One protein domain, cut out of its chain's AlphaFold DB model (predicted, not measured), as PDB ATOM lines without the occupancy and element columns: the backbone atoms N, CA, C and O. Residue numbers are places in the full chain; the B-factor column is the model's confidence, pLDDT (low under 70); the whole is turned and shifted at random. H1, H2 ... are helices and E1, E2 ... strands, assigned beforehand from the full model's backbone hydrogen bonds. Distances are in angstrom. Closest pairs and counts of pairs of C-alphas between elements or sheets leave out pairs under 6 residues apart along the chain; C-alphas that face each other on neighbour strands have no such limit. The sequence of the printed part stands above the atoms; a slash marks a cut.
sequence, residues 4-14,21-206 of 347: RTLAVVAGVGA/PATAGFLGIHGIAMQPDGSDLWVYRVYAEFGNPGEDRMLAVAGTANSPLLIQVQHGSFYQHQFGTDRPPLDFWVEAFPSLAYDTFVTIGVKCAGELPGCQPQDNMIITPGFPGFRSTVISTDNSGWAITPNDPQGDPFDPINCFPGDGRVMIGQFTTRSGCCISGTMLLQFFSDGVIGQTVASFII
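AT A GLANCE: This is residues 4 to 14 and 21 to 206 of the 347 residues of an uncharacterized protein of Planctomycetes bacterium (UniProt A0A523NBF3). The domain is a sandwich of two twisted sheets, E1, E2, E3 and E8 making one layer and E4, E5, E6, E7, E9 and E10 the other. Long loops, residues 75 to 90, 103 to 137 and 148 to 168, lie over one side and end of it and leave the side of E1, E2 and E10 bare; residues 105 to 106 pair briefly with E8 and residues 126 to 127 with E7, and the short helices H1 and H2 form a corner far out. The printed part has 197 residues with ten named strands and two named helices, in the order E1 E2 E3 E4 E5 H1 H2 E6 E7 E8 E9 E10; the class is mostly strand, with under half of the residues in named elements. The first sheet runs E1 E2 E3 E8, all antiparallel, and the other is branched, with antiparallel neighbours. The whole is compact, with a radius of gyration of the C-alphas of 15.7 A and spans of 46 by 38 by 32 A.

HOW THE PARTS SIT: E1, residues 4 to 10, is antiparallel to E2, residues 26 to 36, with N 6 and O 33 3.0 A apart. E2 forms a hairpin with E3, residues 41 to 50, where N 30 and O 47 are 2.9 A apart. E3 is antiparallel to E8, residues 169 to 178, with N 44 and O 175 2.8 A apart. In the branched sheet E9, residues 182 to 193, has E4, residues 57 to 62, and E5, residues 69 to 74, on one side and E10, residues 196 to 205, on the other side. N 59 and O 190 are 2.9 A apart, N 72 and O 184 2.9 A, and N 189 and O 200 2.8 A; E9 and E10 are a hairpin. E6, residues 138 to 141, is beside E5, with N 71 and O 139 2.9 A apart, and E7, residues 145 to 147, is beside E4, with N 61 and O 146 2.9 A apart. The facing parts of the two sheets are 10.8 A centre to centre, their strands at 31 degrees. H2, residues 98 to 102, only grazes the first sheet; it has 0 of 1 O i to N i+4 pairs and 2 of 2 O i to N i+3 pairs within hydrogen-bond range. H1, residues 91 to 96, has every O i to N i+4 pair within range, and only just touches H2, only at the corner, with 3 pairs of C-alphas within 8 A, the closest those of Val 94 and Leu 100 at 5.4 A.

IN THESE COORDINATES: E1 begins at C-alpha 4, (11.541, 81.657, -11.357). E2 measures 30.4 A, E3 29.0 A and E8 25.6 A; E8 bends by 62 degrees at residue 172. E9 measures 31.2 A and bends by 59 degrees at residue 188. E10 measures 28.3 A and ends at C-alpha 205, (29.026, 76.546, -14.655).

THE WHOLE: The C-alphas of Pro 21 and Ala 96, the two farthest apart, are 49.1 A apart. Residues 15 to 20 are not printed; C-alphas 14 and 21 are 13.9 A apart across this cut. The links E5 to H1, H2 to E6 and E7 to E8 are long. The mean pLDDT of the printed part is 77.6, and 41 residues are under 70, among them residues 4 to 14, 112 to 122 and 158 to 167.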
ATOM      1  N   ARG A   4      11.288  82.493 -10.181       38.06
ATOM      2  CA  ARG A   4      11.541  81.657 -11.357       38.06
ATOM      3  C   ARG A   4      12.794  80.839 -11.073       38.06
ATOM      4  O   ARG A   4      13.833  81.431 -10.795       38.06
ATOM      5  N   THR A   5      12.681  79.515 -11.100       30.50
ATOM      6  CA  THR A   5      13.755  78.587 -10.716       30.50
ATOM      7  C   THR A   5      14.233  77.820 -11.942       30.50
ATOM      8  O   THR A   5      13.426  77.165 -12.596       30.50
ATOM      9  N   LEU A   6      15.535  77.866 -12.228       36.56
ATOM     10  CA  LEU A   6      16.195  77.047 -13.247       36.56
ATOM     11  C   LEU A   6      17.208  76.119 -12.559       36.56
ATOM     12  O   LEU A   6      18.041  76.590 -11.780       36.56
ATOM     13  N   ALA A   7      17.127  74.814 -12.821       31.33
ATOM     14  CA  ALA A   7      18.041  73.801 -12.290       31.33
ATOM     15  C   ALA A   7      19.000  73.336 -13.395       31.33
ATOM     16  O   ALA A   7      18.548  72.940 -14.468       31.33
ATOM     17  N   VAL A   8      20.311  73.384 -13.141       38.88
ATOM     18  CA  VAL A   8      21.346  72.950 -14.093       38.88
ATOM     19  C   VAL A   8      22.261  71.932 -13.412       38.88
ATOM     20  O   VAL A   8      22.868  72.205 -12.372       38.88
ATOM     21  N   VAL A   9      22.371  70.747 -14.017       34.00
ATOM     22  CA  VAL A   9      23.288  69.675 -13.604       34.00
ATOM     23  C   VAL A   9      24.607  69.853 -14.358       34.00
ATOM     24  O   VAL A   9      24.633  69.758 -15.583       34.00
ATOM     25  N   ALA A  10      25.709  70.115 -13.647       40.91
ATOM     26  CA  ALA A  10      27.036  70.264 -14.248       40.91
ATOM     27  C   ALA A  10      27.909  69.027 -13.963       40.91
ATOM     28  O   ALA A  10      28.065  68.603 -12.819       40.91
ATOM     29  N   GLY A  11      28.466  68.442 -15.027       36.94
ATOM     30  CA  GLY A  11      29.258  67.212 -14.983       36.94
ATOM     31  C   GLY A  11      30.654  67.357 -14.362       36.94
ATOM     32  O   GLY A  11      31.235  68.438 -14.278       36.94
ATOM     33  N   VAL A  12      31.207  66.214 -13.952       38.75
ATOM     34  CA  VAL A  12      32.512  66.080 -13.290       38.75
ATOM     35  C   VAL A  12      33.654  66.248 -14.302       38.75
ATOM     36  O   VAL A  12      33.865  65.394 -15.162       38.75
ATOM     37  N   GLY A  13      34.428  67.328 -14.191       32.66
ATOM     38  CA  GLY A  13      35.688  67.487 -14.920       32.66
ATOM     39  C   GLY A  13      36.811  66.691 -14.252       32.66
ATOM     40  O   GLY A  13      37.316  67.095 -13.210       32.66
ATOM     41  N   ALA A  14      37.220  65.566 -14.843       28.66
ATOM     42  CA  ALA A  14      38.334  64.755 -14.351       28.66
ATOM     43  C   ALA A  14      39.665  65.140 -15.030       28.66
ATOM     44  O   ALA A  14      39.864  64.803 -16.199       28.66
ATOM     45  N   PRO A  21      39.694  54.883  -4.699       38.16
ATOM     46  CA  PRO A  21      38.413  54.344  -5.146       38.16
ATOM     47  C   PRO A  21      37.374  55.467  -5.172       38.16
ATOM     48  O   PRO A  21      37.405  56.356  -4.322       38.16
ATOM     49  N   ALA A  22      36.481  55.430  -6.161       40.09
ATOM     50  CA  ALA A  22      35.306  56.286  -6.208       40.09
ATOM     51  C   ALA A  22      34.626  56.287  -4.826       40.09
ATOM     52  O   ALA A  22      34.244  55.228  -4.329       40.09
ATOM     53  N   THR A  23      34.550  57.449  -4.179       51.44
ATOM     54  CA  THR A  23      33.824  57.616  -2.916       51.44
ATOM     55  C   THR A  23      32.342  57.530  -3.255       51.44
ATOM     56  O   THR A  23      31.837  58.411  -3.950       51.44
ATOM     57  N   ALA A  24      31.671  56.452  -2.856       54.47
ATOM     58  CA  ALA A  24      30.345  56.092  -3.354       54.47
ATOM     59  C   ALA A  24      29.219  57.068  -2.950       54.47
ATOM     60  O   ALA A  24      28.124  56.955  -3.494       54.47
ATOM     61  N   GLY A  25      29.478  58.037  -2.061       74.88
ATOM     62  CA  GLY A  25      28.471  58.984  -1.582       74.88
ATOM     63  C   GLY A  25      28.415  60.362  -2.254       74.88
ATOM     64  O   GLY A  25      27.365  60.982  -2.216       74.88
ATOM     65  N   PHE A  26      29.468  60.882  -2.902       84.00
ATOM     66  CA  PHE A  26      29.392  62.207  -3.557       84.00
ATOM     67  C   PHE A  26      28.884  62.090  -4.999       84.00
ATOM     68  O   PHE A  26      29.511  61.419  -5.820       84.00
ATOM     69  N   LEU A  27      27.782  62.773  -5.317       83.88
ATOM     70  CA  LEU A  27      27.105  62.672  -6.614       83.88
ATOM     71  C   LEU A  27      27.505  63.786  -7.591       83.88
ATOM     72  O   LEU A  27      27.598  63.538  -8.793       83.88
ATOM     73  N   GLY A  28      27.791  64.995  -7.101       83.94
ATOM     74  CA  GLY A  28      28.194  66.110  -7.960       83.94
ATOM     75  C   GLY A  28      27.951  67.495  -7.368       83.94
ATOM     76  O   GLY A  28      27.650  67.649  -6.183       83.94
ATOM     77  N   ILE A  29      28.107  68.518  -8.215       82.94
ATOM     78  CA  ILE A  29      27.709  69.897  -7.911       82.94
ATOM     79  C   ILE A  29      26.471  70.254  -8.726       82.94
ATOM     80  O   ILE A  29      26.438  70.077  -9.943       82.94
ATOM     81  N   HIS A  30      25.484  70.822  -8.049       78.38
ATOM     82  CA  HIS A  30      24.240  71.279  -8.639       78.38
ATOM     83  C   HIS A  30      24.087  72.790  -8.460       78.38
ATOM     84  O   HIS A  30      24.289  73.323  -7.366       78.38
ATOM     85  N   GLY A  31      23.726  73.484  -9.535       81.00
ATOM     86  CA  GLY A  31      23.485  74.919  -9.526       81.00
ATOM     87  C   GLY A  31      22.017  75.245  -9.734       81.00
ATOM     88  O   GLY A  31      21.379  74.699 -10.630       81.00
ATOM     89  N   ILE A  32      21.491  76.162  -8.926       75.00
ATOM     90  CA  ILE A  32      20.146  76.712  -9.104       75.00
ATOM     91  C   ILE A  32      20.271  78.207  -9.355       75.00
ATOM     92  O   ILE A  32      20.829  78.922  -8.520       75.00
ATOM     93  N   ALA A  33      19.738  78.670 -10.481       80.50
ATOM     94  CA  ALA A  33      19.614  80.089 -10.789       80.50
ATOM     95  C   ALA A  33      18.189  80.562 -10.489       80.50
ATOM     96  O   ALA A  33      17.211  79.885 -10.819       80.50
ATOM     97  N   MET A  34      18.075  81.729  -9.861       76.44
ATOM     98  CA  MET A  34      16.796  82.360  -9.563       76.44
ATOM     99  C   MET A  34      16.857  83.856  -9.829       76.44
ATOM    100  O   MET A  34      17.823  84.522  -9.455       76.44
ATOM    101  N   GLN A  35      15.783  84.395 -10.397       80.94
ATOM    102  CA  GLN A  35      15.615  85.834 -10.568       80.94
ATOM    103  C   GLN A  35      14.487  86.335  -9.656       80.94
ATOM    104  O   GLN A  35      13.338  85.916  -9.829       80.94
ATOM    105  N   PRO A  36      14.772  87.226  -8.687       73.50
ATOM    106  CA  PRO A  36      13.727  87.880  -7.908       73.50
ATOM    107  C   PRO A  36      12.856  88.782  -8.792       73.50
ATOM    108  O   PRO A  36      13.382  89.584  -9.572       73.50
ATOM    109  N   ASP A  37      11.531  88.687  -8.630       69.50
ATOM    110  CA  ASP A  37      10.548  89.477  -9.381       69.50
ATOM    111  C   ASP A  37      10.882  90.979  -9.387       69.50
ATOM    112  O   ASP A  37      11.035  91.613  -8.340       69.50
ATOM    113  N   GLY A  38      10.950  91.568 -10.585       68.88
ATOM    114  CA  GLY A  38      11.194  93.001 -10.764       68.88
ATOM    115  C   GLY A  38      12.616  93.462 -10.420       68.88
ATOM    116  O   GLY A  38      12.844  94.669 -10.322       68.88
ATOM    117  N   SER A  39      13.564  92.537 -10.235       76.06
ATOM    118  CA  SER A  39      14.972  92.850  -9.991       76.06
ATOM    119  C   SER A  39      15.858  92.579 -11.215       76.06
ATOM    120  O   SER A  39      15.604  91.685 -12.015       76.06
ATOM    121  N   ASP A  40      16.946  93.343 -11.318       77.31
ATOM    122  CA  ASP A  40      18.057  93.111 -12.257       77.31
ATOM    123  C   ASP A  40      19.084  92.108 -11.686       77.31
ATOM    124  O   ASP A  40      20.227  92.059 -12.125       77.31
ATOM    125  N   LEU A  41      18.723  91.362 -10.636       80.81
ATOM    126  CA  LEU A  41      19.633  90.453  -9.944       80.81
ATOM    127  C   LEU A  41      19.390  89.010 -10.368       80.81
ATOM    128  O   LEU A  41      18.248  88.579 -10.489       80.81
ATOM    129  N   TRP A  42      20.476  88.261 -10.500       83.62
ATOM    130  CA  TRP A  42      20.459  86.810 -10.637       83.62
ATOM    131  C   TRP A  42      21.148  86.186  -9.442       83.62
ATOM    132  O   TRP A  42      22.276  86.553  -9.119       83.62
ATOM    133  N   VAL A  43      20.454  85.270  -8.776       85.00
ATOM    134  CA  VAL A  43      20.910  84.585  -7.568       85.00
ATOM    135  C   VAL A  43      21.247  83.146  -7.928       85.00
ATOM    136  O   VAL A  43      20.364  82.368  -8.285       85.00
ATOM    137  N   TYR A  44      22.518  82.785  -7.799       86.56
ATOM    138  CA  TYR A  44      23.028  81.447  -8.059       86.56
ATOM    139  C   TYR A  44      23.325  80.741  -6.738       86.56
ATOM    140  O   TYR A  44      24.247  81.119  -6.012       86.56
ATOM    141  N   ARG A  45      22.559  79.701  -6.408       85.56
ATOM    142  CA  ARG A  45      22.820  78.840  -5.247       85.56
ATOM    143  C   ARG A  45      23.532  77.576  -5.715       85.56
ATOM    144  O   ARG A  45      23.047  76.882  -6.607       85.56
ATOM    145  N   VAL A  46      24.686  77.293  -5.118       89.94
ATOM    146  CA  VAL A  46      25.528  76.142  -5.471       89.94
ATOM    147  C   VAL A  46      25.432  75.099  -4.372       89.94
ATOM    148  O   VAL A  46      25.582  75.424  -3.191       89.94
ATOM    149  N   TYR A  47      25.206  73.851  -4.762       87.44
ATOM    150  CA  TYR A  47      24.998  72.724  -3.865       87.44
ATOM    151  C   TYR A  47      25.980  71.597  -4.171       87.44
ATOM    152  O   TYR A  47      26.228  71.294  -5.333       87.44
ATOM    153  N   ALA A  48      26.495  70.956  -3.126       90.38
ATOM    154  CA  ALA A  48      27.110  69.637  -3.202       90.38
ATOM    155  C   ALA A  48      26.036  68.572  -2.955       90.38
ATOM    156  O   ALA A  48      25.253  68.709  -2.013       90.38
ATOM    157  N   GLU A  49      25.986  67.542  -3.791       87.19
ATOM    158  CA  GLU A  49      24.974  66.489  -3.725       87.19
ATOM    159  C   GLU A  49      25.570  65.169  -3.235       87.19
ATOM    160  O   GLU A  49      26.677  64.786  -3.631       87.19
ATOM    161  N   PHE A  50      24.826  64.484  -2.370       85.75
ATOM    162  CA  PHE A  50      25.238  63.257  -1.706       85.75
ATOM    163  C   PHE A  50      24.162  62.172  -1.798       85.75
ATOM    164  O   PHE A  50      22.967  62.452  -1.709       85.75
ATOM    165  N   GLY A  51      24.604  60.926  -1.957       83.31
ATOM    166  CA  GLY A  51      23.756  59.750  -2.137       83.31
ATOM    167  C   GLY A  51      23.235  59.150  -0.835       83.31
ATOM    168  O   GLY A  51      22.184  58.512  -0.864       83.31
ATOM    169  N   ASN A  52      23.909  59.390   0.301       82.50
ATOM    170  CA  ASN A  52      23.515  58.850   1.607       82.50
ATOM    171  C   ASN A  52      23.257  59.971   2.643       82.50
ATOM    172  O   ASN A  52      24.101  60.230   3.508       82.50
ATOM    173  N   PRO A  53      22.093  60.656   2.597       77.56
ATOM    174  CA  PRO A  53      21.717  61.658   3.599       77.56
ATOM    175  C   PRO A  53      21.718  61.073   5.023       77.56
ATOM    176  O   PRO A  53      21.225  59.965   5.233       77.56
ATOM    177  N   GLY A  54      22.248  61.808   6.006       76.69
ATOM    178  CA  GLY A  54      22.426  61.330   7.384       76.69
ATOM    179  C   GLY A  54      23.734  60.570   7.651       76.69
ATOM    180  O   GLY A  54      24.097  60.383   8.815       76.69
ATOM    181  N   GLU A  55      24.464  60.156   6.610       82.69
ATOM    182  CA  GLU A  55      25.764  59.474   6.723       82.69
ATOM    183  C   GLU A  55      26.890  60.270   6.052       82.69
ATOM    184  O   GLU A  55      27.951  60.482   6.653       82.69
ATOM    185  N   ASP A  56      26.643  60.749   4.833       87.50
ATOM    186  CA  ASP A  56      27.546  61.631   4.104       87.50
ATOM    187  C   ASP A  56      27.431  63.066   4.618       87.50
ATOM    188  O   ASP A  56      26.344  63.525   4.962       87.50
ATOM    189  N   ARG A  57      28.545  63.801   4.688       87.94
ATOM    190  CA  ARG A  57      28.568  65.175   5.208       87.94
ATOM    191  C   ARG A  57      29.583  66.049   4.498       87.94
ATOM    192  O   ARG A  57      30.746  65.675   4.355       87.94
ATOM    193  N   MET A  58      29.189  67.265   4.154       92.75
ATOM    194  CA  MET A  58      30.117  68.280   3.664       92.75
ATOM    195  C   MET A  58      30.973  68.821   4.816       92.75
ATOM    196  O   MET A  58      30.456  69.044   5.906       92.75
ATOM    197  N   LEU A  59      32.270  69.057   4.592       93.75
ATOM    198  CA  LEU A  59      33.187  69.550   5.632       93.75
ATOM    199  C   LEU A  59      33.851  70.875   5.270       93.75
ATOM    200  O   LEU A  59      33.942  71.761   6.118       93.75
ATOM    201  N   ALA A  60      34.351  71.010   4.042       94.94
ATOM    202  CA  ALA A  60      35.104  72.195   3.649       94.94
ATOM    203  C   ALA A  60      35.077  72.445   2.146       94.94
ATOM    204  O   ALA A  60      35.140  71.508   1.351       94.94
ATOM    205  N   VAL A  61      35.081  73.722   1.780       95.69
ATOM    206  CA  VAL A  61      35.422  74.204   0.443       95.69
ATOM    207  C   VAL A  61      36.734  74.961   0.552       95.69
ATOM    208  O   VAL A  61      36.854  75.892   1.351       95.69
ATOM    209  N   ALA A  62      37.735  74.571  -0.228       93.69
ATOM    210  CA  ALA A  62      39.066  75.147  -0.111       93.69
ATOM    211  C   ALA A  62      39.791  75.249  -1.450       93.69
ATOM    212  O   ALA A  62      39.482  74.556  -2.421       93.69
ATOM    213  N   GLY A  63      40.798  76.116  -1.467       88.19
ATOM    214  CA  GLY A  63      41.843  76.132  -2.477       88.19
ATOM    215  C   GLY A  63      43.117  75.483  -1.961       88.19
ATOM    216  O   GLY A  63      43.445  75.590  -0.780       88.19
ATOM    217  N   THR A  64      43.845  74.827  -2.858       83.06
ATOM    218  CA  THR A  64      45.193  74.303  -2.603       83.06
ATOM    219  C   THR A  64      46.165  74.823  -3.661       83.06
ATOM    220  O   THR A  64      45.746  75.223  -4.744       83.06
ATOM    221  N   ALA A  65      47.471  74.737  -3.407       81.75
ATOM    222  CA  ALA A  65      48.496  75.103  -4.391       81.75
ATOM    223  C   ALA A  65      48.367  74.346  -5.731       81.75
ATOM    224  O   ALA A  65      48.722  74.879  -6.777       81.75
ATOM    225  N   ASN A  66      47.851  73.111  -5.703       79.62
ATOM    226  CA  ASN A  66      47.679  72.270  -6.894       79.62
ATOM    227  C   ASN A  66      46.300  72.428  -7.548       79.62
ATOM    228  O   ASN A  66      46.113  72.082  -8.712       79.62
ATOM    229  N   SER A  67      45.313  72.902  -6.795       80.69
ATOM    230  CA  SER A  67      43.944  73.130  -7.257       80.69
ATOM    231  C   SER A  67      43.396  74.341  -6.507       80.69
ATOM    232  O   SER A  67      42.768  74.172  -5.456       80.69
ATOM    233  N   PRO A  68      43.715  75.562  -6.975       85.38
ATOM    234  CA  PRO A  68      43.249  76.782  -6.337       85.38
ATOM    235  C   PRO A  68      41.725  76.855  -6.363       85.38
ATOM    236  O   PRO A  68      41.089  76.443  -7.333       85.38
ATOM    237  N   LEU A  69      41.153  77.416  -5.303       90.25
ATOM    238  CA  LEU A  69      39.761  77.830  -5.291       90.25
ATOM    239  C   LEU A  69      39.659  79.033  -6.214       90.25
ATOM    240  O   LEU A  69      40.305  80.052  -5.966       90.25
ATOM    241  N   LEU A  70      38.840  78.900  -7.247       87.94
ATOM    242  CA  LEU A  70      38.528  79.953  -8.191       87.94
ATOM    243  C   LEU A  70      37.014  80.026  -8.337       87.94
ATOM    244  O   LEU A  70      36.399  79.065  -8.775       87.94
ATOM    245  N   ILE A  71      36.413  81.161  -8.012       90.12
ATOM    246  CA  ILE A  71      35.025  81.462  -8.370       90.12
ATOM    247  C   ILE A  71      35.031  82.834  -9.013       90.12
ATOM    248  O   ILE A  71      35.518  83.794  -8.422       90.12
ATOM    249  N   GLN A  72      34.524  82.930 -10.230       83.00
ATOM    250  CA  GLN A  72      34.596  84.151 -11.016       83.00
ATOM    251  C   GLN A  72      33.241  84.499 -11.605       83.00
ATOM    252  O   GLN A  72      32.510  83.627 -12.082       83.00
ATOM    253  N   VAL A  73      32.961  85.796 -11.596       81.06
ATOM    254  CA  VAL A  73      31.877  86.396 -12.359       81.06
ATOM    255  C   VAL A  73      32.452  86.893 -13.672       81.06
ATOM    256  O   VAL A  73      33.421  87.655 -13.697       81.06
ATOM    257  N   GLN A  74      31.843  86.469 -14.766       75.38
ATOM    258  CA  GLN A  74      32.137  86.999 -16.086       75.38
ATOM    259  C   GLN A  74      31.152  88.124 -16.417       75.38
ATOM    260  O   GLN A  74      29.995  88.087 -16.002       75.38
ATOM    261  N   HIS A  75      31.635  89.145 -17.130       69.94
ATOM    262  CA  HIS A  75      30.859  90.326 -17.543       69.94
ATOM    263  C   HIS A  75      30.268  91.175 -16.400       69.94
ATOM    264  O   HIS A  75      29.432  92.043 -16.638       69.94
ATOM    265  N   GLY A  76      30.765  91.015 -15.168       76.06
ATOM    266  CA  GLY A  76      30.306  91.801 -14.029       76.06
ATOM    267  C   GLY A  76      31.082  91.547 -12.744       76.06
ATOM    268  O   GLY A  76      32.259  91.195 -12.764       76.06
ATOM    269  N   SER A  77      30.413  91.755 -11.614       82.25
ATOM    270  CA  SER A  77      30.949  91.536 -10.272       82.25
ATOM    271  C   SER A  77      29.918  90.839  -9.395       82.25
ATOM    272  O   SER A  77      28.722  90.864  -9.695       82.25
ATOM    273  N   PHE A  78      30.370  90.292  -8.266       87.75
ATOM    274  CA  PHE A  78      29.447  89.876  -7.219       87.75
ATOM    275  C   PHE A  78      28.627  91.072  -6.731       87.75
ATOM    276  O   PHE A  78      29.127  92.195  -6.590       87.75
ATOM    277  N   TYR A  79      27.352  90.822  -6.475       88.19
ATOM    278  CA  TYR A  79      26.484  91.731  -5.758       88.19
ATOM    279  C   TYR A  79      26.808  91.632  -4.265       88.19
ATOM    280  O   TYR A  79      26.770  90.550  -3.677       88.19
ATOM    281  N   GLN A  80      27.142  92.777  -3.671       90.44
ATOM    282  CA  GLN A  80      27.378  92.925  -2.240       90.44
ATOM    283  C   GLN A  80      26.465  94.004  -1.679       90.44
ATOM    284  O   GLN A  80      26.550  95.176  -2.067       90.44
ATOM    285  N   HIS A  81      25.601  93.619  -0.752       88.81
ATOM    286  CA  HIS A  81      24.783  94.564  -0.016       88.81
ATOM    287  C   HIS A  81      25.644  95.366   0.976       88.81
ATOM    288  O   HIS A  81      26.636  94.880   1.513       88.81
ATOM    289  N   GLN A  82      25.254  96.607   1.284       88.81
ATOM    290  CA  GLN A  82      26.036  97.482   2.178       88.81
ATOM    291  C   GLN A  82      26.155  96.964   3.624       88.81
ATOM    292  O   GLN A  82      27.109  97.293   4.323       88.81
ATOM    293  N   PHE A  83      25.172  96.173   4.060       86.38
ATOM    294  CA  PHE A  83      25.156  95.472   5.352       86.38
ATOM    295  C   PHE A  83      25.480  93.980   5.209       86.38
ATOM    296  O   PHE A  83      25.314  93.219   6.159       86.38
ATOM    297  N   GLY A  84      25.897  93.583   4.008       85.88
ATOM    298  CA  GLY A  84      26.324  92.242   3.676       85.88
ATOM    299  C   GLY A  84      27.595  91.832   4.399       85.88
ATOM    300  O   GLY A  84      28.403  92.671   4.818       85.88
ATOM    301  N   THR A  85      27.766  90.527   4.549       88.81
ATOM    302  CA  THR A  85      28.982  89.928   5.101       88.81
ATOM    303  C   THR A  85      29.367  88.726   4.257       88.81
ATOM    304  O   THR A  85      28.585  88.281   3.428       88.81
ATOM    305  N   ASP A  86      30.532  88.131   4.516       91.88
ATOM    306  CA  ASP A  86      30.912  86.913   3.798       91.88
ATOM    307  C   ASP A  86      30.074  85.671   4.193       91.88
ATOM    308  O   ASP A  86      30.274  84.583   3.650       91.88
ATOM    309  N   ARG A  87      29.161  85.826   5.161       90.56
ATOM    310  CA  ARG A  87      28.283  84.795   5.728       90.56
ATOM    311  C   ARG A  87      26.810  85.074   5.415       90.56
ATOM    312  O   ARG A  87      26.469  86.239   5.178       90.56
ATOM    313  N   PRO A  88      25.936  84.051   5.491       87.44
ATOM    314  CA  PRO A  88      24.500  84.235   5.343       87.44
ATOM    315  C   PRO A  88      23.990  85.356   6.265       87.44
ATOM    316  O   PRO A  88      24.364  85.404   7.444       87.44
ATOM    317  N   PRO A  89      23.155  86.278   5.761       84.56
ATOM    318  CA  PRO A  89      22.565  87.318   6.588       84.56
ATOM    319  C   PRO A  89      21.619  86.730   7.640       84.56
ATOM    320  O   PRO A  89      20.954  85.723   7.414       84.56
ATOM    321  N   LEU A  90      21.531  87.400   8.790       78.62
ATOM    322  CA  LEU A  90      20.574  87.039   9.837       78.62
ATOM    323  C   LEU A  90      19.163  87.500   9.455       78.62
ATOM    324  O   LEU A  90      19.003  88.614   8.950       78.62
ATOM    325  N   ASP A  91      18.151  86.710   9.817       75.88
ATOM    326  CA  ASP A  91      16.738  86.975   9.504       75.88
ATOM    327  C   ASP A  91      16.297  88.393   9.882       75.88
ATOM    328  O   ASP A  91      15.725  89.109   9.065       75.88
ATOM    329  N   PHE A  92      16.664  88.851  11.082       75.94
ATOM    330  CA  PHE A  92      16.345  90.202  11.554       75.94
ATOM    331  C   PHE A  92      16.840  91.314  10.605       75.94
ATOM    332  O   PHE A  92      16.173  92.334  10.432       75.94
ATOM    333  N   TRP A  93      18.011  91.145   9.983       79.00
ATOM    334  CA  TRP A  93      18.531  92.135   9.036       79.00
ATOM    335  C   TRP A  93      17.828  92.069   7.684       79.00
ATOM    336  O   TRP A  93      17.668  93.108   7.043       79.00
ATOM    337  N   VAL A  94      17.389  90.883   7.264       80.44
ATOM    338  CA  VAL A  94      16.613  90.705   6.032       80.44
ATOM    339  C   VAL A  94      15.204  91.281   6.184       80.44
ATOM    340  O   VAL A  94      14.729  91.951   5.270       80.44
ATOM    341  N   GLU A  95      14.567  91.131   7.349       81.25
ATOM    342  CA  GLU A  95      13.277  91.776   7.642       81.25
ATOM    343  C   GLU A  95      13.359  93.306   7.515       81.25
ATOM    344  O   GLU A  95      12.452  93.947   6.981       81.25
ATOM    345  N   ALA A  96      14.465  93.903   7.972       83.06
ATOM    346  CA  ALA A  96      14.702  95.339   7.850       83.06
ATOM    347  C   ALA A  96      15.107  95.766   6.426       83.06
ATOM    348  O   ALA A  96      14.773  96.872   5.993       83.06
ATOM    349  N   PHE A  97      15.827  94.908   5.698       85.19
ATOM    350  CA  PHE A  97      16.350  95.173   4.358       85.19
ATOM    351  C   PHE A  97      16.175  93.938   3.458       85.19
ATOM    352  O   PHE A  97      17.111  93.149   3.327       85.19
ATOM    353  N   PRO A  98      15.024  93.777   2.777       83.44
ATOM    354  CA  PRO A  98      14.719  92.555   2.023       83.44
ATOM    355  C   PRO A  98      15.743  92.195   0.938       83.44
ATOM    356  O   PRO A  98      16.005  91.023   0.695       83.44
ATOM    357  N   SER A  99      16.387  93.194   0.321       83.75
ATOM    358  CA  SER A  99      17.447  92.976  -0.676       83.75
ATOM    359  C   SER A  99      18.683  92.263  -0.125       83.75
ATOM    360  O   SER A  99      19.464  91.724  -0.903       83.75
ATOM    361  N   LEU A 100      18.874  92.253   1.199       86.56
ATOM    362  CA  LEU A 100      19.969  91.539   1.848       86.56
ATOM    363  C   LEU A 100      19.834  90.014   1.682       86.56
ATOM    364  O   LEU A 100      20.853  89.336   1.664       86.56
ATOM    365  N   ALA A 101      18.621  89.482   1.474       83.06
ATOM    366  CA  ALA A 101      18.408  88.060   1.169       83.06
ATOM    367  C   ALA A 101      19.162  87.598  -0.092       83.06
ATOM    368  O   ALA A 101      19.522  86.430  -0.221       83.06
ATOM    369  N   TYR A 102      19.415  88.525  -1.019       86.69
ATOM    370  CA  TYR A 102      20.105  88.268  -2.283       86.69
ATOM    371  C   TYR A 102      21.593  88.603  -2.221       86.69
ATOM    372  O   TYR A 102      22.241  88.667  -3.260       86.69
ATOM    373  N   ASP A 103      22.152  88.858  -1.041       90.69
ATOM    374  CA  ASP A 103      23.580  89.118  -0.911       90.69
ATOM    375  C   ASP A 103      24.422  87.901  -1.330       90.69
ATOM    376  O   ASP A 103      23.966  86.754  -1.271       90.69
ATOM    377  N   THR A 104      25.651  88.161  -1.774       92.88
ATOM    378  CA  THR A 104      26.624  87.097  -2.049       92.88
ATOM    379  C   THR A 104      27.290  86.664  -0.746       92.88
ATOM    380  O   THR A 104      27.842  87.497  -0.032       92.88
ATOM    381  N   PHE A 105      27.288  85.364  -0.461       92.75
ATOM    382  CA  PHE A 105      27.920  84.791   0.725       92.75
ATOM    383  C   PHE A 105      28.315  83.327   0.509       92.75
ATOM    384  O   PHE A 105      27.807  82.640  -0.380       92.75
ATOM    385  N   VAL A 106      29.193  82.815   1.369       94.38
ATOM    386  CA  VAL A 106      29.529  81.385   1.429       94.38
ATOM    387  C   VAL A 106      28.925  80.735   2.659       94.38
ATOM    388  O   VAL A 106      28.648  81.401   3.655       94.38
ATOM    389  N   THR A 107      28.679  79.432   2.578       91.62
ATOM    390  CA  THR A 107      28.126  78.656   3.689       91.62
ATOM    391  C   THR A 107      28.474  77.177   3.545       91.62
ATOM    392  O   THR A 107      29.040  76.755   2.539       91.62
ATOM    393  N   ILE A 108      28.143  76.380   4.555       91.31
ATOM    394  CA  ILE A 108      27.987  74.932   4.430       91.31
ATOM    395  C   ILE A 108      26.654  74.607   5.091       91.31
ATOM    396  O   ILE A 108      26.552  74.675   6.311       91.31
ATOM    397  N   GLY A 109      25.636  74.310   4.291       81.81
ATOM    398  CA  GLY A 109      24.349  73.814   4.774       81.81
ATOM    399  C   GLY A 109      23.275  74.840   5.082       81.81
ATOM    400  O   GLY A 109      22.129  74.435   5.235       81.81
ATOM    401  N   VAL A 110      23.583  76.140   5.120       78.19
ATOM    402  CA  VAL A 110      22.550  77.161   5.352       78.19
ATOM    403  C   VAL A 110      21.804  77.453   4.046       78.19
ATOM    404  O   VAL A 110      22.326  78.140   3.172       78.19
ATOM    405  N   LYS A 111      20.587  76.916   3.897       70.19
ATOM    406  CA  LYS A 111      19.759  77.012   2.675       70.19
ATOM    407  C   LYS A 111      18.780  78.191   2.659       70.19
ATOM    408  O   LYS A 111      18.432  78.669   1.582       70.19
ATOM    409  N   CYS A 112      18.345  78.665   3.825       61.84
ATOM    410  CA  CYS A 112      17.352  79.736   3.962       61.84
ATOM    411  C   CYS A 112      17.990  80.934   4.671       61.84
ATOM    412  O   CYS A 112      17.988  81.013   5.895       61.84
ATOM    413  N   ALA A 113      18.572  81.858   3.910       54.91
ATOM    414  CA  ALA A 113      19.023  83.134   4.448       54.91
ATOM    415  C   ALA A 113      17.870  84.148   4.381       54.91
ATOM    416  O   ALA A 113      17.520  84.601   3.292       54.91
ATOM    417  N   GLY A 114      17.265  84.495   5.524       51.69
ATOM    418  CA  GLY A 114      16.160  85.458   5.574       51.69
ATOM    419  C   GLY A 114      14.801  84.937   5.100       51.69
ATOM    420  O   GLY A 114      13.891  85.731   4.858       51.69
ATOM    421  N   GLU A 115      14.645  83.620   4.981       49.53
ATOM    422  CA  GLU A 115      13.382  82.956   4.662       49.53
ATOM    423  C   GLU A 115      12.926  82.164   5.901       49.53
ATOM    424  O   GLU A 115      13.323  81.020   6.096       49.53
ATOM    425  N   LEU A 116      12.077  82.814   6.710       44.72
ATOM    426  CA  LEU A 116      11.365  82.323   7.905       44.72
ATOM    427  C   LEU A 116      12.194  82.084   9.197       44.72
ATOM    428  O   LEU A 116      13.242  81.442   9.168       44.72
ATOM    429  N   PRO A 117      11.672  82.499  10.376       41.31
ATOM    430  CA  PRO A 117      12.298  82.206  11.664       41.31
ATOM    431  C   PRO A 117      12.360  80.700  11.933       41.31
ATOM    432  O   PRO A 117      11.329  80.026  11.977       41.31
ATOM    433  N   GLY A 118      13.563  80.192  12.198       46.69
ATOM    434  CA  GLY A 118      13.771  78.807  12.624       46.69
ATOM    435  C   GLY A 118      13.934  77.802  11.489       46.69
ATOM    436  O   GLY A 118      13.871  76.615  11.757       46.69
ATOM    437  N   CYS A 119      14.166  78.234  10.248       51.31
ATOM    438  CA  CYS A 119      14.361  77.309   9.130       51.31
ATOM    439  C   CYS A 119      15.790  76.768   8.980       51.31
ATOM    440  O   CYS A 119      15.985  75.894   8.146       51.31
ATOM    441  N   GLN A 120      16.795  77.234   9.739       58.44
ATOM    442  CA  GLN A 120      18.192  76.791   9.570       58.44
ATOM    443  C   GLN A 120      18.938  76.596  10.900       58.44
ATOM    444  O   GLN A 120      18.638  77.280  11.884       58.44
ATOM    445  N   PRO A 121      19.925  75.680  10.956       57.75
ATOM    446  CA  PRO A 121      20.871  75.619  12.065       57.75
ATOM    447  C   PRO A 121      21.723  76.898  12.127       57.75
ATOM    448  O   PRO A 121      21.915  77.591  11.129       57.75
ATOM    449  N   GLN A 122      22.251  77.210  13.314       68.75
ATOM    450  CA  GLN A 122      23.232  78.283  13.479       68.75
ATOM    451  C   GLN A 122      24.429  78.033  12.550       68.75
ATOM    452  O   GLN A 122      24.991  76.942  12.582       68.75
ATOM    453  N   ASP A 123      24.827  79.040  11.763       77.12
ATOM    454  CA  ASP A 123      26.002  78.930  10.898       77.12
ATOM    455  C   ASP A 123      27.294  78.920  11.729       77.12
ATOM    456  O   ASP A 123      27.795  79.962  12.166       77.12
ATOM    457  N   ASN A 124      27.841  77.727  11.941       85.94
ATOM    458  CA  ASN A 124      29.111  77.493  12.621       85.94
ATOM    459  C   ASN A 124      30.309  77.530  11.657       85.94
ATOM    460  O   ASN A 124      31.425  77.173  12.044       85.94
ATOM    461  N   MET A 125      30.114  77.974  10.410       91.38
ATOM    462  CA  MET A 125      31.172  78.039   9.408       91.38
ATOM    463  C   MET A 125      32.343  78.936   9.838       91.38
ATOM    464  O   MET A 125      32.219  80.120  10.192       91.38
ATOM    465  N   ILE A 126      33.537  78.374   9.686       93.25
ATOM    466  CA  ILE A 126      34.824  79.027   9.870       93.25
ATOM    467  C   ILE A 126      35.367  79.409   8.495       93.25
ATOM    468  O   ILE A 126      35.721  78.550   7.693       93.25
ATOM    469  N   ILE A 127      35.490  80.711   8.244       93.69
ATOM    470  CA  ILE A 127      36.245  81.228   7.100       93.69
ATOM    471  C   ILE A 127      37.716  81.278   7.509       93.69
ATOM    472  O   ILE A 127      38.070  81.877   8.530       93.69
ATOM    473  N   THR A 128      38.575  80.616   6.739       91.25
ATOM    474  CA  THR A 128      40.010  80.572   7.033       91.25
ATOM    475  C   THR A 128      40.687  81.913   6.733       91.25
ATOM    476  O   THR A 128      40.251  82.652   5.845       91.25
ATOM    477  N   PRO A 129      41.762  82.272   7.461       90.81
ATOM    478  CA  PRO A 129      42.516  83.488   7.179       90.81
ATOM    479  C   PRO A 129      42.965  83.552   5.714       90.81
ATOM    480  O   PRO A 129      43.362  82.543   5.135       90.81
ATOM    481  N   GLY A 130      42.923  84.747   5.125       86.31
ATOM    482  CA  GLY A 130      43.316  84.959   3.730       86.31
ATOM    483  C   GLY A 130      42.186  84.821   2.707       86.31
ATOM    484  O   GLY A 130      42.449  84.992   1.519       86.31
ATOM    485  N   PHE A 131      40.945  84.570   3.138       91.25
ATOM    486  CA  PHE A 131      39.793  84.620   2.244       91.25
ATOM    487  C   PHE A 131      39.597  86.052   1.705       91.25
ATOM    488  O   PHE A 131      39.572  86.996   2.501       91.25
ATOM    489  N   PRO A 132      39.484  86.249   0.377       87.81
ATOM    490  CA  PRO A 132      39.499  87.585  -0.226       87.81
ATOM    491  C   PRO A 132      38.157  88.332  -0.132       87.81
ATOM    492  O   PRO A 132      38.109  89.528  -0.433       87.81
ATOM    493  N   GLY A 133      37.078  87.651   0.271       89.38
ATOM    494  CA  GLY A 133      35.719  88.191   0.246       89.38
ATOM    495  C   GLY A 133      35.207  88.435  -1.178       89.38
ATOM    496  O   GLY A 133      35.782  87.964  -2.160       89.38
ATOM    497  N   PHE A 134      34.131  89.214  -1.292       89.88
ATOM    498  CA  PHE A 134      33.371  89.377  -2.546       89.88
ATOM    499  C   PHE A 134      33.471  90.771  -3.177       89.88
ATOM    500  O   PHE A 134      32.692  91.134  -4.053       89.88
ATOM    501  N   ARG A 135      34.438  91.591  -2.750       74.50
ATOM    502  CA  ARG A 135      34.628  92.961  -3.276       74.50
ATOM    503  C   ARG A 135      35.321  93.011  -4.648       74.50
ATOM    504  O   ARG A 135      35.581  94.098  -5.156       74.50
ATOM    505  N   SER A 136      35.648  91.852  -5.211       77.31
ATOM    506  CA  SER A 136      36.296  91.656  -6.511       77.31
ATOM    507  C   SER A 136      35.329  90.968  -7.484       77.31
ATOM    508  O   SER A 136      34.250  90.539  -7.092       77.31
ATOM    509  N   THR A 137      35.701  90.832  -8.754       73.50
ATOM    510  CA  THR A 137      34.985  89.990  -9.732       73.50
ATOM    511  C   THR A 137      35.364  88.510  -9.615       73.50
ATOM    512  O   THR A 137      34.733  87.649 -10.222       73.50
ATOM    513  N   VAL A 138      36.403  88.215  -8.831       83.94
ATOM    514  CA  VAL A 138      36.970  86.882  -8.654       83.94
ATOM    515  C   VAL A 138      37.321  86.620  -7.192       83.94
ATOM    516  O   VAL A 138      37.887  87.476  -6.507       83.94
ATOM    517  N   ILE A 139      37.026  85.406  -6.748       89.25
ATOM    518  CA  ILE A 139      37.516  84.784  -5.524       89.25
ATOM    519  C   ILE A 139      38.603  83.820  -5.972       89.25
ATOM    520  O   ILE A 139      38.312  82.844  -6.655       89.25
ATOM    521  N   SER A 140      39.852  84.110  -5.627       89.31
ATOM    522  CA  SER A 140      40.981  83.245  -5.959       89.31
ATOM    523  C   SER A 140      41.857  83.062  -4.734       89.31
ATOM    524  O   SER A 140      42.365  84.039  -4.183       89.31
ATOM    525  N   THR A 141      42.052  81.819  -4.308       87.44
ATOM    526  CA  THR A 141      42.960  81.480  -3.207       87.44
ATOM    527  C   THR A 141      43.476  80.054  -3.357       87.44
ATOM    528  O   THR A 141      42.778  79.173  -3.844       87.44
ATOM    529  N   ASP A 142      44.713  79.819  -2.946       87.00
ATOM    530  CA  ASP A 142      45.401  78.529  -3.004       87.00
ATOM    531  C   ASP A 142      45.650  77.922  -1.613       87.00
ATOM    532  O   ASP A 142      46.276  76.869  -1.503       87.00
ATOM    533  N   ASN A 143      45.191  78.581  -0.546       87.38
ATOM    534  CA  ASN A 143      45.380  78.117   0.831       87.38
ATOM    535  C   ASN A 143      44.324  78.682   1.799       87.38
ATOM    536  O   ASN A 143      44.589  78.905   2.981       87.38
ATOM    537  N   SER A 144      43.140  78.991   1.280       91.75
ATOM    538  CA  SER A 144      42.022  79.510   2.061       91.75
ATOM    539  C   SER A 144      40.699  78.985   1.509       91.75
ATOM    540  O   SER A 144      40.654  78.267   0.507       91.75
ATOM    541  N   GLY A 145      39.620  79.322   2.195       93.50
ATOM    542  CA  GLY A 145      38.286  78.798   1.963       93.50
ATOM    543  C   GLY A 145      37.471  78.829   3.246       93.50
ATOM    544  O   GLY A 145      37.741  79.621   4.158       93.50
ATOM    545  N   TRP A 146      36.491  77.947   3.341       96.12
ATOM    546  CA  TRP A 146      35.614  77.860   4.496       96.12
ATOM    547  C   TRP A 146      35.314  76.410   4.856       96.12
ATOM    548  O   TRP A 146      35.283  75.525   4.004       96.12
ATOM    549  N   ALA A 147      35.145  76.162   6.149       95.25
ATOM    550  CA  ALA A 147      34.992  74.825   6.695       95.25
ATOM    551  C   ALA A 147      34.075  74.825   7.913       95.25
ATOM    552  O   ALA A 147      33.873  75.850   8.564       95.25
ATOM    553  N   ILE A 148      33.578  73.646   8.247       93.44
ATOM    554  CA  ILE A 148      32.895  73.345   9.502       93.44
ATOM    555  C   ILE A 148      33.618  72.205  10.211       93.44
ATOM    556  O   ILE A 148      34.495  71.542   9.647       93.44
ATOM    557  N   THR A 149      33.278  71.966  11.471       89.94
ATOM    558  CA  THR A 149      33.762  70.781  12.170       89.94
ATOM    559  C   THR A 149      32.981  69.545  11.714       89.94
ATOM    560  O   THR A 149      31.798  69.650  11.389       89.94
ATOM    561  N   PRO A 150      33.579  68.339  11.763       85.88
ATOM    562  CA  PRO A 150      32.890  67.107  11.375       85.88
ATOM    563  C   PRO A 150      31.623  66.785  12.166       85.88
ATOM    564  O   PRO A 150      30.897  65.879  11.783       85.88
ATOM    565  N   ASN A 151      31.363  67.485  13.273       84.19
ATOM    566  CA  ASN A 151      30.183  67.269  14.101       84.19
ATOM    567  C   ASN A 151      29.072  68.294  13.839       84.19
ATOM    568  O   ASN A 151      27.954  68.061  14.292       84.19
ATOM    569  N   ASP A 152      29.322  69.370  13.086       86.31
ATOM    570  CA  ASP A 152      28.354  70.455  12.878       86.31
ATOM    571  C   ASP A 152      27.155  70.012  12.026       86.31
ATOM    572  O   ASP A 152      27.341  69.703  10.843       86.31
ATOM    573  N   PRO A 153      25.921  69.972  12.576       81.00
ATOM    574  CA  PRO A 153      24.753  69.403  11.893       81.00
ATOM    575  C   PRO A 153      24.466  69.992  10.509       81.00
ATOM    576  O   PRO A 153      23.958  69.287   9.652       81.00
ATOM    577  N   GLN A 154      24.862  71.244  10.253       81.88
ATOM    578  CA  GLN A 154      24.714  71.898   8.946       81.88
ATOM    579  C   GLN A 154      25.455  71.182   7.798       81.88
ATOM    580  O   GLN A 154      25.130  71.380   6.637       81.88
ATOM    581  N   GLY A 155      26.454  70.346   8.089       86.12
ATOM    582  CA  GLY A 155      27.129  69.551   7.059       86.12
ATOM    583  C   GLY A 155      26.299  68.393   6.507       86.12
ATOM    584  O   GLY A 155      26.717  67.792   5.522       86.12
ATOM    585  N   ASP A 156      25.185  68.045   7.151       82.75
ATOM    586  CA  ASP A 156      24.333  66.918   6.774       82.75
ATOM    587  C   ASP A 156      23.411  67.291   5.586       82.75
ATOM    588  O   ASP A 156      22.734  68.323   5.636       82.75
ATOM    589  N   PRO A 157      23.375  66.495   4.497       75.31
ATOM    590  CA  PRO A 157      22.415  66.667   3.406       75.31
ATOM    591  C   PRO A 157      20.967  66.386   3.833       75.31
ATOM    592  O   PRO A 157      20.025  66.811   3.154       75.31
ATOM    593  N   PHE A 158      20.781  65.666   4.942       64.44
ATOM    594  CA  PHE A 158      19.511  65.482   5.628       64.44
ATOM    595  C   PHE A 158      19.298  66.614   6.644       64.44
ATOM    596  O   PHE A 158      20.198  66.926   7.416       64.44
ATOM    597  N   ASP A 159      18.105  67.219   6.682       61.09
ATOM    598  CA  ASP A 159      17.751  68.238   7.684       61.09
ATOM    599  C   ASP A 159      16.805  67.650   8.750       61.09
ATOM    600  O   ASP A 159      15.581  67.685   8.592       61.09
ATOM    601  N   PRO A 160      17.334  67.091   9.856       43.84
ATOM    602  CA  PRO A 160      16.513  66.532  10.924       43.84
ATOM    603  C   PRO A 160      15.930  67.580  11.886       43.84
ATOM    604  O   PRO A 160      15.211  67.187  12.807       43.84
ATOM    605  N   ILE A 161      16.239  68.877  11.749       45.06
ATOM    606  CA  ILE A 161      15.888  69.883  12.768       45.06
ATOM    607  C   ILE A 161      14.734  70.800  12.325       45.06
ATOM    608  O   ILE A 161      13.973  71.204  13.206       45.06
ATOM    609  N   ASN A 162      14.505  71.047  11.020       47.62
ATOM    610  CA  ASN A 162      13.557  72.094  10.573       47.62
ATOM    611  C   ASN A 162      12.550  71.749   9.442       47.62
ATOM    612  O   ASN A 162      12.106  72.645   8.727       47.62
ATOM    613  N   CYS A 163      12.068  70.506   9.326       42.59
ATOM    614  CA  CYS A 163      10.886  70.174   8.497       42.59
ATOM    615  C   CYS A 163      10.990  70.484   6.980       42.59
ATOM    616  O   CYS A 163      10.052  71.022   6.393       42.59
ATOM    617  N   PHE A 164      12.050  70.037   6.310       41.44
ATOM    618  CA  PHE A 164      11.977  69.655   4.890       41.44
ATOM    619  C   PHE A 164      12.533  68.233   4.748       41.44
ATOM    620  O   PHE A 164      13.496  67.905   5.442       41.44
ATOM    621  N   PRO A 165      11.968  67.355   3.894       45.28
ATOM    622  CA  PRO A 165      12.672  66.133   3.533       45.28
ATOM    623  C   PRO A 165      14.014  66.553   2.931       45.28
ATOM    624  O   PRO A 165      14.045  67.293   1.947       45.28
ATOM    625  N   GLY A 166      15.111  66.156   3.581       56.38
ATOM    626  CA  GLY A 166      16.454  66.403   3.073       56.38
ATOM    627  C   GLY A 166      16.533  65.956   1.619       56.38
ATOM    628  O   GLY A 166      16.186  64.825   1.294       56.38
ATOM    629  N   ASP A 167      16.939  66.865   0.746       66.69
ATOM    630  CA  ASP A 167      16.960  66.684  -0.705       66.69
ATOM    631  C   ASP A 167      18.299  66.122  -1.202       66.69
ATOM    632  O   ASP A 167      18.609  66.232  -2.382       66.69
ATOM    633  N   GLY A 168      19.120  65.583  -0.293       78.62
ATOM    634  CA  GLY A 168      20.456  65.073  -0.603       78.62
ATOM    635  C   GLY A 168      21.495  66.160  -0.876       78.62
ATOM    636  O   GLY A 168      22.620  65.849  -1.254       78.62
ATOM    637  N   ARG A 169      21.160  67.440  -0.676       81.69
ATOM    638  CA  ARG A 169      22.014  68.564  -1.080       81.69
ATOM    639  C   ARG A 169      22.493  69.380   0.111       81.69
ATOM    640  O   ARG A 169      21.723  69.692   1.015       81.69
ATOM    641  N   VAL A 170      23.741  69.830   0.070       87.00
ATOM    642  CA  VAL A 170      24.317  70.791   1.019       87.00
ATOM    643  C   VAL A 170      24.705  72.049   0.253       87.00
ATOM    644  O   VAL A 170      25.524  71.996  -0.662       87.00
ATOM    645  N   MET A 171      24.118  73.191   0.608       87.38
ATOM    646  CA  MET A 171      24.461  74.464  -0.030       87.38
ATOM    647  C   MET A 171      25.867  74.897   0.384       87.38
ATOM    648  O   MET A 171      26.185  74.882   1.572       87.38
ATOM    649  N   ILE A 172      26.691  75.296  -0.581       93.25
ATOM    650  CA  ILE A 172      28.077  75.724  -0.344       93.25
ATOM    651  C   ILE A 172      28.292  77.229  -0.562       93.25
ATOM    652  O   ILE A 172      29.299  77.795  -0.139       93.25
ATOM    653  N   GLY A 173      27.336  77.907  -1.195       92.50
ATOM    654  CA  GLY A 173      27.369  79.356  -1.359       92.50
ATOM    655  C   GLY A 173      26.205  79.892  -2.180       92.50
ATOM    656  O   GLY A 173      25.620  79.174  -2.997       92.50
ATOM    657  N   GLN A 174      25.887  81.162  -1.940       91.50
ATOM    658  CA  GLN A 174      25.008  81.975  -2.769       91.50
ATOM    659  C   GLN A 174      25.851  83.041  -3.452       91.50
ATOM    660  O   GLN A 174      26.529  83.824  -2.787       91.50
ATOM    661  N   PHE A 175      25.777  83.110  -4.770       92.06
ATOM    662  CA  PHE A 175      26.482  84.109  -5.546       92.06
ATOM    663  C   PHE A 175      25.489  84.879  -6.383       92.06
ATOM    664  O   PHE A 175      24.788  84.300  -7.203       92.06
ATOM    665  N   THR A 176      25.434  86.185  -6.175       89.44
ATOM    666  CA  THR A 176      24.475  87.034  -6.866       89.44
ATOM    667  C   THR A 176      25.209  87.955  -7.818       89.44
ATOM    668  O   THR A 176      26.261  88.501  -7.480       89.44
ATOM    669  N   THR A 177      24.659  88.160  -9.006       87.12
ATOM    670  CA  THR A 177      25.182  89.087 -10.012       87.12
ATOM    671  C   THR A 177      24.062  89.969 -10.544       87.12
ATOM    672  O   THR A 177      22.900  89.826 -10.162       87.12
ATOM    673  N   ARG A 178      24.406  90.906 -11.432       82.00
ATOM    674  CA  ARG A 178      23.411  91.582 -12.271       82.00
ATOM    675  C   ARG A 178      23.060  90.726 -13.488       82.00
ATOM    676  O   ARG A 178      23.761  89.752 -13.769       82.00
ATOM    677  N   SER A 179      22.003  91.101 -14.201       73.69
ATOM    678  CA  SER A 179      21.636  90.496 -15.482       73.69
ATOM    679  C   SER A 179      22.783  90.547 -16.496       73.69
ATOM    680  O   SER A 179      23.569  91.497 -16.514       73.69
ATOM    681  N   GLY A 180      22.897  89.496 -17.314       66.94
ATOM    682  CA  GLY A 180      23.956  89.335 -18.319       66.94
ATOM    683  C   GLY A 180      25.332  88.959 -17.759       66.94
ATOM    684  O   GLY A 180      26.327  89.067 -18.472       66.94
ATOM    685  N   CYS A 181      25.410  88.557 -16.486       74.25
ATOM    686  CA  CYS A 181      26.638  88.081 -15.854       74.25
ATOM    687  C   CYS A 181      26.506  86.600 -15.499       74.25
ATOM    688  O   CYS A 181      25.528  86.206 -14.862       74.25
ATOM    689  N   CYS A 182      27.543  85.820 -15.788       73.00
ATOM    690  CA  CYS A 182      27.572  84.395 -15.471       73.00
ATOM    691  C   CYS A 182      28.556  84.101 -14.355       73.00
ATOM    692  O   CYS A 182      29.519  84.844 -14.131       73.00
ATOM    693  N   ILE A 183      28.371  82.944 -13.725       79.94
ATOM    694  CA  ILE A 183      29.283  82.440 -12.714       79.94
ATOM    695  C   ILE A 183      29.825  81.061 -13.073       79.94
ATOM    696  O   ILE A 183      29.102  80.151 -13.484       79.94
ATOM    697  N   SER A 184      31.126  80.917 -12.863       82.69
ATOM    698  CA  SER A 184      31.827  79.642 -12.930       82.69
ATOM    699  C   SER A 184      32.750  79.513 -11.735       82.69
ATOM    700  O   SER A 184      33.258  80.520 -11.225       82.69
ATOM    701  N   GLY A 185      33.017  78.287 -11.318       84.31
ATOM    702  CA  GLY A 185      34.023  78.060 -10.303       84.31
ATOM    703  C   GLY A 185      34.588  76.658 -10.312       84.31
ATOM    704  O   GLY A 185      33.956  75.721 -10.788       84.31
ATOM    705  N   THR A 186      35.780  76.542  -9.744       84.69
ATOM    706  CA  THR A 186      36.479  75.296  -9.455       84.69
ATOM    707  C   THR A 186      36.975  75.356  -8.021       84.69
ATOM    708  O   THR A 186      37.506  76.376  -7.577       84.69
ATOM    709  N   MET A 187      36.802  74.271  -7.278       89.69
ATOM    710  CA  MET A 187      37.154  74.215  -5.864       89.69
ATOM    711  C   MET A 187      37.490  72.797  -5.422       89.69
ATOM    712  O   MET A 187      37.022  71.828  -6.018       89.69
ATOM    713  N   LEU A 188      38.261  72.673  -4.343       90.88
ATOM    714  CA  LEU A 188      38.387  71.413  -3.624       90.88
ATOM    715  C   LEU A 188      37.251  71.309  -2.604       90.88
ATOM    716  O   LEU A 188      37.079  72.200  -1.770       90.88
ATOM    717  N   LEU A 189      36.528  70.198  -2.633       92.88
ATOM    718  CA  LEU A 189      35.592  69.809  -1.590       92.88
ATOM    719  C   LEU A 189      36.251  68.771  -0.690       92.88
ATOM    720  O   LEU A 189      36.899  67.840  -1.174       92.88
ATOM    721  N   GLN A 190      36.050  68.908   0.614       92.69
ATOM    722  CA  GLN A 190      36.309  67.858   1.590       92.69
ATOM    723  C   GLN A 190      34.983  67.447   2.211       92.69
ATOM    724  O   GLN A 190      34.180  68.304   2.589       92.69
ATOM    725  N   PHE A 191      34.770  66.148   2.336       92.19
ATOM    726  CA  PHE A 191      33.527  65.584   2.843       92.19
ATOM    727  C   PHE A 191      33.811  64.297   3.614       92.19
ATOM    728  O   PHE A 191      34.839  63.651   3.421       92.19
ATOM    729  N   PHE A 192      32.917  63.941   4.522       89.56
ATOM    730  CA  PHE A 192      32.873  62.625   5.136       89.56
ATOM    731  C   PHE A 192      31.897  61.773   4.332       89.56
ATOM    732  O   PHE A 192      30.786  62.222   4.081       89.56
ATOM    733  N   SER A 193      32.309  60.591   3.895       85.62
ATOM    734  CA  SER A 193      31.444  59.660   3.173       85.62
ATOM    735  C   SER A 193      31.846  58.232   3.501       85.62
ATOM    736  O   SER A 193      33.040  57.941   3.612       85.62
ATOM    737  N   ASP A 194      30.866  57.363   3.740       80.50
ATOM    738  CA  ASP A 194      31.065  55.948   4.083       80.50
ATOM    739  C   ASP A 194      32.085  55.708   5.221       80.50
ATOM    740  O   ASP A 194      32.882  54.765   5.208       80.50
ATOM    741  N   GLY A 195      32.107  56.588   6.227       80.25
ATOM    742  CA  GLY A 195      33.000  56.446   7.378       80.25
ATOM    743  C   GLY A 195      34.426  56.985   7.179       80.25
ATOM    744  O   GLY A 195      35.249  56.862   8.093       80.25
ATOM    745  N   VAL A 196      34.744  57.577   6.025       85.00
ATOM    746  CA  VAL A 196      36.074  58.120   5.704       85.00
ATOM    747  C   VAL A 196      36.003  59.565   5.216       85.00
ATOM    748  O   VAL A 196      34.991  60.022   4.700       85.00
ATOM    749  N   ILE A 197      37.100  60.312   5.372       87.50
ATOM    750  CA  ILE A 197      37.216  61.659   4.799       87.50
ATOM    751  C   ILE A 197      37.667  61.529   3.342       87.50
ATOM    752  O   ILE A 197      38.776  61.066   3.071       87.50
ATOM    753  N   GLY A 198      36.803  61.953   2.426       87.62
ATOM    754  CA  GLY A 198      37.061  62.083   1.000       87.62
ATOM    755  C   GLY A 198      37.406  63.517   0.604       87.62
ATOM    756  O   GLY A 198      37.093  64.484   1.307       87.62
ATOM    757  N   GLN A 199      38.074  63.652  -0.539       89.69
ATOM    758  CA  GLN A 199      38.323  64.937  -1.184       89.69
ATOM    759  C   GLN A 199      38.134  64.796  -2.687       89.69
ATOM    760  O   GLN A 199      38.549  63.795  -3.269       89.69
ATOM    761  N   THR A 200      37.551  65.810  -3.316       87.19
ATOM    762  CA  THR A 200      37.437  65.869  -4.774       87.19
ATOM    763  C   THR A 200      37.553  67.302  -5.263       87.19
ATOM    764  O   THR A 200      37.254  68.243  -4.527       87.19
ATOM    765  N   VAL A 201      37.990  67.475  -6.508       85.44
ATOM    766  CA  VAL A 201      37.896  68.767  -7.189       85.44
ATOM    767  C   VAL A 201      36.563  68.800  -7.910       85.44
ATOM    768  O   VAL A 201      36.250  67.898  -8.684       85.44
ATOM    769  N   ALA A 202      35.786  69.842  -7.653       83.25
ATOM    770  CA  ALA A 202      34.509  70.053  -8.300       83.25
ATOM    771  C   ALA A 202      34.509  71.378  -9.056       83.25
ATOM    772  O   ALA A 202      35.090  72.368  -8.608       83.25
ATOM    773  N   SER A 203      33.840  71.380 -10.201       82.12
ATOM    774  CA  SER A 203      33.660  72.553 -11.045       82.12
ATOM    775  C   SER A 203      32.189  72.755 -11.348       82.12
ATOM    776  O   SER A 203      31.452  71.784 -11.499       82.12
ATOM    777  N   PHE A 204      31.774  74.008 -11.481       79.62
ATOM    778  CA  PHE A 204      30.421  74.353 -11.883       79.62
ATOM    779  C   PHE A 204      30.422  75.501 -12.884       79.62
ATOM    780  O   PHE A 204      31.264  76.402 -12.835       79.62
ATOM    781  N   ILE A 205      29.425  75.465 -13.761       72.75
ATOM    782  CA  ILE A 205      29.026  76.546 -14.655       72.75
ATOM    783  C   ILE A 205      27.500  76.530 -14.606       72.75
ATOM    784  O   ILE A 205      26.903  75.505 -14.924       72.75
ATOM    785  N   ILE A 206      26.883  77.603 -14.112       64.25
ATOM    786  CA  ILE A 206      25.417  77.644 -13.903       64.25
ATOM    787  C   ILE A 206      24.724  78.407 -15.023       64.25
ATOM    788  O   ILE A 206      23.592  78.101 -15.370       64.25
TER     789      ILE A 206